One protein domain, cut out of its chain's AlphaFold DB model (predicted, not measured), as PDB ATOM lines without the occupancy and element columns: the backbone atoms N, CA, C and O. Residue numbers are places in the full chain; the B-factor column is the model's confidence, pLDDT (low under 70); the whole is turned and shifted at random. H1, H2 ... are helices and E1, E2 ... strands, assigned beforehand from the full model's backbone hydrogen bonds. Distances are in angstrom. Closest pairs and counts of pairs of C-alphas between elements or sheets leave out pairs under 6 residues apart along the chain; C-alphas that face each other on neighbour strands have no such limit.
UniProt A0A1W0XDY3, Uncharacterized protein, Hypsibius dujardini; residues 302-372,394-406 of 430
ATOM      1  N   VAL A 302     -24.402  46.491  12.538       85.31
ATOM      2  CA  VAL A 302     -23.819  45.140  12.543       85.31
ATOM      3  C   VAL A 302     -23.517  44.720  13.991       85.31
ATOM      4  O   VAL A 302     -22.722  45.410  14.640       85.31
ATOM      5  N   PRO A 303     -24.078  43.609  14.517       90.25
ATOM      6  CA  PRO A 303     -23.988  43.262  15.941       90.25
ATOM      7  C   PRO A 303     -22.648  42.638  16.376       90.25
ATOM      8  O   PRO A 303     -22.482  42.279  17.547       90.25
ATOM      9  N   PHE A 304     -21.688  42.508  15.459       92.25
ATOM     10  CA  PHE A 304     -20.393  41.869  15.688       92.25
ATOM     11  C   PHE A 304     -19.226  42.643  15.059       92.25
ATOM     12  O   PHE A 304     -19.409  43.512  14.205       92.25
ATOM     13  N   VAL A 305     -18.011  42.306  15.492       92.75
ATOM     14  CA  VAL A 305     -16.735  42.730  14.904       92.75
ATOM     15  C   VAL A 305     -15.897  41.485  14.644       92.75
ATOM     16  O   VAL A 305     -15.633  40.717  15.570       92.75
ATOM     17  N   CYS A 306     -15.470  41.293  13.396       91.56
ATOM     18  CA  CYS A 306     -14.626  40.171  12.995       91.56
ATOM     19  C   CYS A 306     -13.193  40.623  12.730       91.56
ATOM     20  O   CYS A 306     -12.954  41.672  12.133       91.56
ATOM     21  N   THR A 307     -12.239  39.798  13.147       92.94
ATOM     22  CA  THR A 307     -10.813  39.983  12.883       92.94
ATOM     23  C   THR A 307     -10.252  38.734  12.220       92.94
ATOM     24  O   THR A 307     -10.617  37.612  12.569       92.94
ATOM     25  N   ASN A 308      -9.376  38.911  11.231       89.19
ATOM     26  CA  ASN A 308      -8.685  37.783  10.613       89.19
ATOM     27  C   ASN A 308      -7.582  37.287  11.557       89.19
ATOM     28  O   ASN A 308      -6.841  38.076  12.141       89.19
ATOM     29  N   THR A 309      -7.456  35.972  11.682       85.69
ATOM     30  CA  THR A 309      -6.429  35.301  12.480       85.69
ATOM     31  C   THR A 309      -5.657  34.320  11.600       85.69
ATOM     32  O   THR A 309      -6.098  33.947  10.515       85.69
ATOM     33  N   SER A 310      -4.515  33.819  12.076       85.12
ATOM     34  CA  SER A 310      -3.763  32.769  11.367       85.12
ATOM     35  C   SER A 310      -4.536  31.450  11.206       85.12
ATOM     36  O   SER A 310      -4.103  30.570  10.467       85.12
ATOM     37  N   ARG A 311      -5.673  31.300  11.899       80.81
ATOM     38  CA  ARG A 311      -6.551  30.122  11.856       80.81
ATOM     39  C   ARG A 311      -7.878  30.385  11.129       80.81
ATOM     40  O   ARG A 311      -8.752  29.525  11.170       80.81
ATOM     41  N   GLY A 312      -8.039  31.543  10.481       87.50
ATOM     42  CA  GLY A 312      -9.262  31.939   9.777       87.50
ATOM     43  C   GLY A 312      -9.745  33.312  10.230       87.50
ATOM     44  O   GLY A 312      -9.034  34.301  10.087       87.50
ATOM     45  N   TYR A 313     -10.942  33.382  10.801       87.94
ATOM     46  CA  TYR A 313     -11.524  34.609  11.345       87.94
ATOM     47  C   TYR A 313     -12.028  34.367  12.766       87.94
ATOM     48  O   TYR A 313     -12.355  33.235  13.114       87.94
ATOM     49  N   ASP A 314     -12.083  35.420  13.571       91.19
ATOM     50  CA  ASP A 314     -12.668  35.418  14.908       91.19
ATOM     51  C   ASP A 314     -13.593  36.627  15.060       91.19
ATOM     52  O   ASP A 314     -13.166  37.774  14.892       91.19
ATOM     53  N   CYS A 315     -14.868  36.358  15.319       93.88
ATOM     54  CA  CYS A 315     -15.931  37.340  15.443       93.88
ATOM     55  C   CYS A 315     -16.377  37.456  16.899       93.88
ATOM     56  O   CYS A 315     -16.726  36.474  17.555       93.88
ATOM     57  N   THR A 316     -16.428  38.687  17.392       94.94
ATOM     58  CA  THR A 316     -16.864  39.029  18.748       94.94
ATOM     59  C   THR A 316     -18.135  39.867  18.695       94.94
ATOM     60  O   THR A 316     -18.298  40.698  17.802       94.94
ATOM     61  N   CYS A 317     -19.060  39.642  19.630       94.62
ATOM     62  CA  CYS A 317     -20.283  40.437  19.724       94.62
ATOM     63  C   CYS A 317     -19.954  41.829  20.278       94.62
ATOM     64  O   CYS A 317     -19.165  41.955  21.218       94.62
ATOM     65  N   LYS A 318     -20.523  42.880  19.677       94.62
ATOM     66  CA  LYS A 318     -20.353  44.256  20.158       94.62
ATOM     67  C   LYS A 318     -20.986  44.435  21.543       94.62
ATOM     68  O   LYS A 318     -21.900  43.714  21.933       94.62
ATOM     69  N   ALA A 319     -20.527  45.438  22.285       91.25
ATOM     70  CA  ALA A 319     -21.189  45.822  23.527       91.25
ATOM     71  C   ALA A 319     -22.657  46.201  23.254       91.25
ATOM     72  O   ALA A 319     -22.947  46.899  22.283       91.25
ATOM     73  N   GLY A 320     -23.569  45.730  24.108       89.19
ATOM     74  CA  GLY A 320     -25.010  45.937  23.939       89.19
ATOM     75  C   GLY A 320     -25.689  44.965  22.970       89.19
ATOM     76  O   GLY A 320     -26.877  45.117  22.724       89.19
ATOM     77  N   THR A 321     -24.985  43.966  22.436       92.31
ATOM     78  CA  THR A 321     -25.586  42.899  21.622       92.31
ATOM     79  C   THR A 321     -25.644  41.587  22.408       92.31
ATOM     80  O   THR A 321     -25.024  41.448  23.465       92.31
ATOM     81  N   LYS A 322     -26.454  40.638  21.938       90.56
ATOM     82  CA  LYS A 322     -26.693  39.336  22.573       90.56
ATOM     83  C   LYS A 322     -26.087  38.206  21.749       90.56
ATOM     84  O   LYS A 322     -25.870  38.346  20.546       90.56
ATOM     85  N   GLY A 323     -25.868  37.064  22.391       91.25
ATOM     86  CA  GLY A 323     -25.398  35.843  21.747       91.25
ATOM     87  C   GLY A 323     -23.910  35.592  21.960       91.25
ATOM     88  O   GLY A 323     -23.323  36.016  22.952       91.25
ATOM     89  N   ARG A 324     -23.297  34.854  21.035       93.31
ATOM     90  CA  ARG A 324     -21.966  34.278  21.228       93.31
ATOM     91  C   ARG A 324     -21.068  34.541  20.032       93.31
ATOM     92  O   ARG A 324     -21.407  34.193  18.905       93.31
ATOM     93  N   GLY A 325     -19.876  35.072  20.304       91.38
ATOM     94  CA  GLY A 325     -18.825  35.202  19.295       91.38
ATOM     95  C   GLY A 325     -18.445  33.850  18.683       91.38
ATOM     96  O   GLY A 325     -18.458  32.820  19.378       91.38
ATOM     97  N   HIS A 326     -18.101  33.867  17.402       91.19
ATOM     98  CA  HIS A 326     -17.926  32.687  16.561       91.19
ATOM     99  C   HIS A 326     -16.667  32.785  15.701       91.19
ATOM    100  O   HIS A 326     -16.144  33.866  15.452       91.19
ATOM    101  N   ASN A 327     -16.163  31.638  15.264       89.69
ATOM    102  CA  ASN A 327     -14.985  31.544  14.407       89.69
ATOM    103  C   ASN A 327     -15.115  30.329  13.481       89.69
ATOM    104  O   ASN A 327     -16.134  29.643  13.490       89.69
ATOM    105  N   ALA A 328     -14.069  30.014  12.716       80.00
ATOM    106  CA  ALA A 328     -14.080  28.891  11.773       80.00
ATOM    107  C   ALA A 328     -14.379  27.503  12.397       80.00
ATOM    108  O   ALA A 328     -14.703  26.569  11.671       80.00
ATOM    109  N   ILE A 329     -14.248  27.348  13.719       83.88
ATOM    110  CA  ILE A 329     -14.460  26.081  14.443       83.88
ATOM    111  C   ILE A 329     -15.671  26.175  15.383       83.88
ATOM    112  O   ILE A 329     -16.378  25.196  15.612       83.88
ATOM    113  N   LYS A 330     -15.896  27.351  15.967       85.50
ATOM    114  CA  LYS A 330     -16.888  27.600  17.004       85.50
ATOM    115  C   LYS A 330     -18.123  28.247  16.395       85.50
ATOM    116  O   LYS A 330     -18.059  29.387  15.947       85.50
ATOM    117  N   ILE A 331     -19.247  27.542  16.485       84.75
ATOM    118  CA  ILE A 331     -20.565  28.061  16.114       84.75
ATOM    119  C   ILE A 331     -21.009  29.099  17.152       84.75
ATOM    120  O   ILE A 331     -20.863  28.903  18.364       84.75
ATOM    121  N   GLY A 332     -21.540  30.210  16.662       90.88
ATOM    122  CA  GLY A 332     -22.117  31.284  17.453       90.88
ATOM    123  C   GLY A 332     -22.749  32.319  16.528       90.88
ATOM    124  O   GLY A 332     -22.490  32.324  15.327       90.88
ATOM    125  N   ARG A 333     -23.576  33.186  17.099       91.62
ATOM    126  CA  ARG A 333     -24.266  34.262  16.395       91.62
ATOM    127  C   ARG A 333     -24.412  35.443  17.334       91.62
ATOM    128  O   ARG A 333     -24.679  35.247  18.521       91.62
ATOM    129  N   CYS A 334     -24.226  36.645  16.801       93.62
ATOM    130  CA  CYS A 334     -24.460  37.882  17.531       93.62
ATOM    131  C   CYS A 334     -25.743  38.527  17.006       93.62
ATOM    132  O   CYS A 334     -25.889  38.723  15.803       93.62
ATOM    133  N   CYS A 335     -26.655  38.869  17.905       93.31
ATOM    134  CA  CYS A 335     -27.942  39.476  17.594       93.31
ATOM    135  C   CYS A 335     -28.056  40.830  18.284       93.31
ATOM    136  O   CYS A 335     -27.479  41.037  19.349       93.31
ATOM    137  N   LEU A 336     -28.805  41.757  17.696       92.19
ATOM    138  CA  LEU A 336     -29.086  43.047  18.328       92.19
ATOM    139  C   LEU A 336     -29.855  42.858  19.653       92.19
ATOM    140  O   LEU A 336     -30.430  41.796  19.897       92.19
ATOM    141  N   ALA A 337     -29.843  43.867  20.528       88.50
ATOM    142  CA  ALA A 337     -30.409  43.774  21.880       88.50
ATOM    143  C   ALA A 337     -31.894  43.375  21.904       88.50
ATOM    144  O   ALA A 337     -32.336  42.658  22.807       88.50
ATOM    145  N   GLU A 338     -32.650  43.845  20.916       86.50
ATOM    146  CA  GLU A 338     -34.084  43.619  20.744       86.50
ATOM    147  C   GLU A 338     -34.426  42.231  20.185       86.50
ATOM    148  O   GLU A 338     -35.594  41.845  20.168       86.50
ATOM    149  N   HIS A 339     -33.414  41.469  19.772       90.94
ATOM    150  CA  HIS A 339     -33.569  40.109  19.280       90.94
ATOM    151  C   HIS A 339     -33.188  39.075  20.350       90.94
ATOM    152  O   HIS A 339     -32.412  39.330  21.277       90.94
ATOM    153  N   LEU A 340     -33.733  37.875  20.193       91.00
ATOM    154  CA  LEU A 340     -33.399  36.670  20.944       91.00
ATOM    155  C   LEU A 340     -32.498  35.774  20.093       91.00
ATOM    156  O   LEU A 340     -32.635  35.733  18.877       91.00
ATOM    157  N   VAL A 341     -31.560  35.061  20.705       93.12
ATOM    158  CA  VAL A 341     -30.647  34.158  19.982       93.12
ATOM    159  C   VAL A 341     -31.113  32.726  20.198       93.12
ATOM    160  O   VAL A 341     -31.226  32.331  21.349       93.12
ATOM    161  N   CYS A 342     -31.327  31.930  19.149       92.69
ATOM    162  CA  CYS A 342     -31.626  30.500  19.320       92.69
ATOM    163  C   CYS A 342     -30.571  29.800  20.195       92.69
ATOM    164  O   CYS A 342     -29.390  30.144  20.141       92.69
ATOM    165  N   SER A 343     -30.958  28.779  20.965       89.94
ATOM    166  CA  SER A 343     -30.026  28.067  21.862       89.94
ATOM    167  C   SER A 343     -28.885  27.359  21.115       89.94
ATOM    168  O   SER A 343     -27.803  27.169  21.667       89.94
ATOM    169  N   ASP A 344     -29.102  26.996  19.851       87.06
ATOM    170  CA  ASP A 344     -28.085  26.444  18.953       87.06
ATOM    171  C   ASP A 344     -27.325  27.515  18.144       87.06
ATOM    172  O   ASP A 344     -26.484  27.185  17.306       87.06
ATOM    173  N   TYR A 345     -27.606  28.796  18.398       89.44
ATOM    174  CA  TYR A 345     -27.071  29.961  17.693       89.44
ATOM    175  C   TYR A 345     -27.386  29.987  16.186       89.44
ATOM    176  O   TYR A 345     -26.712  30.680  15.425       89.44
ATOM    177  N   SER A 346     -28.419  29.265  15.737       85.44
ATOM    178  CA  SER A 346     -28.783  29.180  14.316       85.44
ATOM    179  C   SER A 346     -29.446  30.429  13.752       85.44
ATOM    180  O   SER A 346     -29.354  30.642  12.542       85.44
ATOM    181  N   LYS A 347     -30.128  31.237  14.582       90.12
ATOM    182  CA  LYS A 347     -30.914  32.414  14.168       90.12
ATOM    183  C   LYS A 347     -31.091  33.454  15.282       90.12
ATOM    184  O   LYS A 347     -30.995  33.137  16.465       90.12
ATOM    185  N   CYS A 348     -31.306  34.706  14.861       93.25
ATOM    186  CA  CYS A 348     -31.813  35.793  15.696       93.25
ATOM    187  C   CYS A 348     -33.327  35.907  15.492       93.25
ATOM    188  O   CYS A 348     -33.774  36.025  14.350       93.25
ATOM    189  N   LEU A 349     -34.094  35.896  16.572       92.88
ATOM    190  CA  LEU A 349     -35.549  35.927  16.565       92.88
ATOM    191  C   LEU A 349     -36.082  37.247  17.093       92.88
ATOM    192  O   LEU A 349     -35.530  37.823  18.032       92.88
ATOM    193  N   PHE A 350     -37.194  37.693  16.524       91.38
ATOM    194  CA  PHE A 350     -38.016  38.718  17.151       91.38
ATOM    195  C   PHE A 350     -38.842  38.111  18.286       91.38
ATOM    196  O   PHE A 350     -39.207  36.941  18.249       91.38
ATOM    197  N   VAL A 351     -39.209  38.928  19.274       87.31
ATOM    198  CA  VAL A 351     -40.085  38.492  20.378       87.31
ATOM    199  C   VAL A 351     -41.440  37.977  19.865       87.31
ATOM    200  O   VAL A 351     -42.028  37.101  20.482       87.31
ATOM    201  N   SER A 352     -41.918  38.478  18.721       86.25
ATOM    202  CA  SER A 352     -43.161  38.019  18.087       86.25
ATOM    203  C   SER A 352     -43.086  36.613  17.490       86.25
ATOM    204  O   SER A 352     -44.128  36.061  17.174       86.25
ATOM    205  N   GLN A 353     -41.877  36.082  17.301       90.88
ATOM    206  CA  GLN A 353     -41.614  34.737  16.778       90.88
ATOM    207  C   GLN A 353     -41.407  33.717  17.899       90.88
ATOM    208  O   GLN A 353     -40.955  32.606  17.669       90.88
ATOM    209  N   LEU A 354     -41.617  34.131  19.146       90.56
ATOM    210  CA  LEU A 354     -41.474  33.256  20.288       90.56
ATOM    211  C   LEU A 354     -42.843  32.693  20.657       90.56
ATOM    212  O   LEU A 354     -43.755  33.465  20.963       90.56
ATOM    213  N   CYS A 355     -42.950  31.367  20.734       89.38
ATOM    214  CA  CYS A 355     -44.186  30.670  21.077       89.38
ATOM    215  C   CYS A 355     -45.334  30.983  20.104       89.38
ATOM    216  O   CYS A 355     -46.494  31.069  20.526       89.38
ATOM    217  N   ASP A 356     -45.022  31.201  18.826       89.06
ATOM    218  CA  ASP A 356     -46.015  31.526  17.796       89.06
ATOM    219  C   ASP A 356     -46.601  30.266  17.126       89.06
ATOM    220  O   ASP A 356     -47.538  30.347  16.325       89.06
ATOM    221  N   GLY A 357     -46.114  29.083  17.518       85.25
ATOM    222  CA  GLY A 357     -46.511  27.794  16.975       85.25
ATOM    223  C   GLY A 357     -45.746  27.387  15.718       85.25
ATOM    224  O   GLY A 357     -46.072  26.339  15.149       85.25
ATOM    225  N   VAL A 358     -44.764  28.174  15.274       89.00
ATOM    226  CA  VAL A 358     -43.903  27.903  14.121       89.00
ATOM    227  C   VAL A 358     -42.456  27.771  14.609       89.00
ATOM    228  O   VAL A 358     -41.914  28.710  15.166       89.00
ATOM    229  N   PRO A 359     -41.779  26.629  14.386       88.94
ATOM    230  CA  PRO A 359     -40.377  26.495  14.756       88.94
ATOM    231  C   PRO A 359     -39.501  27.333  13.820       88.94
ATOM    232  O   PRO A 359     -39.234  26.959  12.675       88.94
ATOM    233  N   ASP A 360     -39.045  28.466  14.328       91.00
ATOM    234  CA  ASP A 360     -38.103  29.377  13.704       91.00
ATOM    235  C   ASP A 360     -36.639  29.013  14.015       91.00
ATOM    236  O   ASP A 360     -35.749  29.307  13.206       91.00
ATOM    237  N   CYS A 361     -36.366  28.380  15.163       91.00
ATOM    238  CA  CYS A 361     -35.046  27.822  15.476       91.00
ATOM    239  C   CYS A 361     -34.879  26.401  14.921       91.00
ATOM    240  O   CYS A 361     -35.776  25.565  15.018       91.00
ATOM    241  N   ASN A 362     -33.668  26.061  14.460       88.69
ATOM    242  CA  ASN A 362     -33.361  24.694  14.011       88.69
ATOM    243  C   ASN A 362     -33.467  23.655  15.145       88.69
ATOM    244  O   ASN A 362     -33.720  22.479  14.885       88.69
ATOM    245  N   ASP A 363     -33.259  24.074  16.397       86.56
ATOM    246  CA  ASP A 363     -33.369  23.233  17.591       86.56
ATOM    247  C   ASP A 363     -34.699  23.392  18.350       86.56
ATOM    248  O   ASP A 363     -34.831  22.889  19.477       86.56
ATOM    249  N   CYS A 364     -35.665  24.102  17.753       88.12
ATOM    250  CA  CYS A 364     -36.961  24.426  18.348       88.12
ATOM    251  C   CYS A 364     -36.871  25.079  19.739       88.12
ATOM    252  O   CYS A 364     -37.733  24.861  20.597       88.12
ATOM    253  N   SER A 365     -35.782  25.791  20.044       89.38
ATOM    254  CA  SER A 365     -35.625  26.457  21.343       89.38
ATOM    255  C   SER A 365     -36.538  27.666  21.535       89.38
ATOM    256  O   SER A 365     -36.648  28.156  22.643       89.38
ATOM    257  N   ASP A 366     -37.210  28.119  20.501       90.19
ATOM    258  CA  ASP A 366     -38.238  29.152  20.505       90.19
ATOM    259  C   ASP A 366     -39.618  28.640  20.917       90.19
ATOM    260  O   ASP A 366     -40.365  29.346  21.586       90.19
ATOM    261  N   GLU A 367     -39.897  27.368  20.637       89.69
ATOM    262  CA  GLU A 367     -41.214  26.781  20.857       89.69
ATOM    263  C   GLU A 367     -41.282  25.863  22.083       89.69
ATOM    264  O   GLU A 367     -42.307  25.241  22.303       89.69
ATOM    265  N   ARG A 368     -40.248  25.696  22.926       84.62
ATOM    266  CA  ARG A 368     -40.347  24.700  24.025       84.62
ATOM    267  C   ARG A 368     -41.375  25.080  25.098       84.62
ATOM    268  O   ARG A 368     -41.443  26.192  25.622       84.62
ATOM    269  N   SER A 369     -42.080  24.052  25.568       80.50
ATOM    270  CA  SER A 369     -43.114  24.156  26.603       80.50
ATOM    271  C   SER A 369     -42.598  24.625  27.966       80.50
ATOM    272  O   SER A 369     -43.388  25.051  28.802       80.50
ATOM    273  N   SER A 370     -41.284  24.582  28.203       78.12
ATOM    274  CA  SER A 370     -40.663  25.090  29.431       78.12
ATOM    275  C   SER A 370     -40.793  26.606  29.610       78.12
ATOM    276  O   SER A 370     -40.664  27.081  30.735       78.12
ATOM    277  N   PHE A 371     -41.031  27.363  28.536       77.88
ATOM    278  CA  PHE A 371     -41.186  28.826  28.582       77.88
ATOM    279  C   PHE A 371     -42.475  29.318  27.919       77.88
ATOM    280  O   PHE A 371     -43.017  30.337  28.351       77.88
ATOM    281  N   CYS A 372     -43.024  28.582  26.950       84.56
ATOM    282  CA  CYS A 372     -44.323  28.908  26.371       84.56
ATOM    283  C   CYS A 372     -45.456  28.605  27.363       84.56
ATOM    284  O   CYS A 372     -45.851  27.457  27.565       84.56
ATOM    285  N   ASP A 394     -29.858  27.675  29.000       60.12
ATOM    286  CA  ASP A 394     -29.829  28.565  30.167       60.12
ATOM    287  C   ASP A 394     -29.619  30.027  29.744       60.12
ATOM    288  O   ASP A 394     -30.226  30.937  30.308       60.12
ATOM    289  N   GLU A 395     -28.824  30.252  28.695       64.94
ATOM    290  CA  GLU A 395     -28.582  31.583  28.129       64.94
ATOM    291  C   GLU A 395     -29.852  32.156  27.470       64.94
ATOM    292  O   GLU A 395     -30.151  33.339  27.622       64.94
ATOM    293  N   PHE A 396     -30.657  31.309  26.819       70.69
ATOM    294  CA  PHE A 396     -31.934  31.706  26.220       70.69
ATOM    295  C   PHE A 396     -32.960  32.111  27.284       70.69
ATOM    296  O   PHE A 396     -33.604  33.157  27.185       70.69
ATOM    297  N   VAL A 397     -33.057  31.324  28.360       69.69
ATOM    298  CA  VAL A 397     -33.950  31.606  29.493       69.69
ATOM    299  C   VAL A 397     -33.557  32.909  30.195       69.69
ATOM    300  O   VAL A 397     -34.422  33.717  30.540       69.69
ATOM    301  N   GLN A 398     -32.258  33.154  30.381       72.69
ATOM    302  CA  GLN A 398     -31.770  34.413  30.946       72.69
ATOM    303  C   GLN A 398     -32.124  35.614  30.061       72.69
ATOM    304  O   GLN A 398     -32.576  36.636  30.579       72.69
ATOM    305  N   GLN A 399     -31.993  35.485  28.737       73.38
ATOM    306  CA  GLN A 399     -32.363  36.551  27.801       73.38
ATOM    307  C   GLN A 399     -33.861  36.876  27.853       73.38
ATOM    308  O   GLN A 399     -34.225  38.055  27.822       73.38
ATOM    309  N   LEU A 400     -34.720  35.862  27.993       73.75
ATOM    310  CA  LEU A 400     -36.160  36.055  28.177       73.75
ATOM    311  C   LEU A 400     -36.479  36.814  29.472       73.75
ATOM    312  O   LEU A 400     -37.256  37.769  29.468       73.75
ATOM    313  N   ASN A 401     -35.863  36.402  30.582       76.81
ATOM    314  CA  ASN A 401     -36.072  37.039  31.883       76.81
ATOM    315  C   ASN A 401     -35.587  38.494  31.892       76.81
ATOM    316  O   ASN A 401     -36.230  39.351  32.506       76.81
ATOM    317  N   GLN A 402     -34.497  38.790  31.175       79.12
ATOM    318  CA  GLN A 402     -34.010  40.156  31.004       79.12
ATOM    319  C   GLN A 402     -35.016  41.012  30.224       79.12
ATOM    320  O   GLN A 402     -35.408  42.067  30.714       79.12
ATOM    321  N   LEU A 403     -35.519  40.531  29.079       73.19
ATOM    322  CA  LEU A 403     -36.531  41.257  28.298       73.19
ATOM    323  C   LEU A 403     -37.802  41.531  29.108       73.19
ATOM    324  O   LEU A 403     -38.351  42.631  29.058       73.19
ATOM    325  N   ARG A 404     -38.254  40.548  29.895       74.12
ATOM    326  CA  ARG A 404     -39.414  40.714  30.777       74.12
ATOM    327  C   ARG A 404     -39.175  41.793  31.837       74.12
ATOM    328  O   ARG A 404     -40.084  42.562  32.138       74.12
ATOM    329  N   SER A 405     -37.966  41.856  32.388       74.31
ATOM    330  CA  SER A 405     -37.586  42.860  33.389       74.31
ATOM    331  C   SER A 405     -37.507  44.263  32.783       74.31
ATOM    332  O   SER A 405     -38.024  45.212  33.374       74.31
ATOM    333  N   ASP A 406     -36.949  44.390  31.577       75.19
ATOM    334  CA  ASP A 406     -36.834  45.666  30.865       75.19
ATOM    335  C   ASP A 406     -38.219  46.234  30.497       75.19
ATOM    336  O   ASP A 406     -38.473  47.426  30.684       75.19
TER     337      ASP A 406
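What this domain is: This is residues 302 to 372 and 394 to 406 of the 430 residues of an uncharacterized protein of Hypsibius dujardini (UniProt A0A1W0XDY3). With little regular structure, the model is an elongated row of loops: hairpin E1 and E2 makes one end, residues 318 to 372, with no named element, wind on to the other end, and helix H1 lies beside these loops. The printed part has 84 residues, 25 of them in named elements, in the order E1, E2, H1, class mixed. E1 and E2 form an antiparallel sheet. The whole is compact, radius of gyration of the C-alphas 13.6 A, spanning 43 by 26 by 20 A.

Where its parts are: E1, residues 304 to 309, begins at C-alpha 304 (-20.393, 41.869, 15.688) and is 15.8 A long. E2, residues 312 to 317, is 17.1 A long. H1, residues 394 to 406, is 18.5 A long and ends at C-alpha 406 (-36.834, 45.666, 30.865).

How they stand to each other: E1 and E2 form a hairpin, 155 degrees between directions; N 305 and O 316 are 2.8 A apart, within hydrogen-bond range. Residues 314 to 315 of E2 pair antiparallel with residues 326 to 327. E1 and H1 are apart. In H1 every O i to N i+4 pair is within hydrogen-bond range.

The domain as a whole: Residues 373 to 393 are not printed; C-alphas 372 and 394 are 15.0 A apart. Residues 394, 395 and 397 have pLDDT under 70.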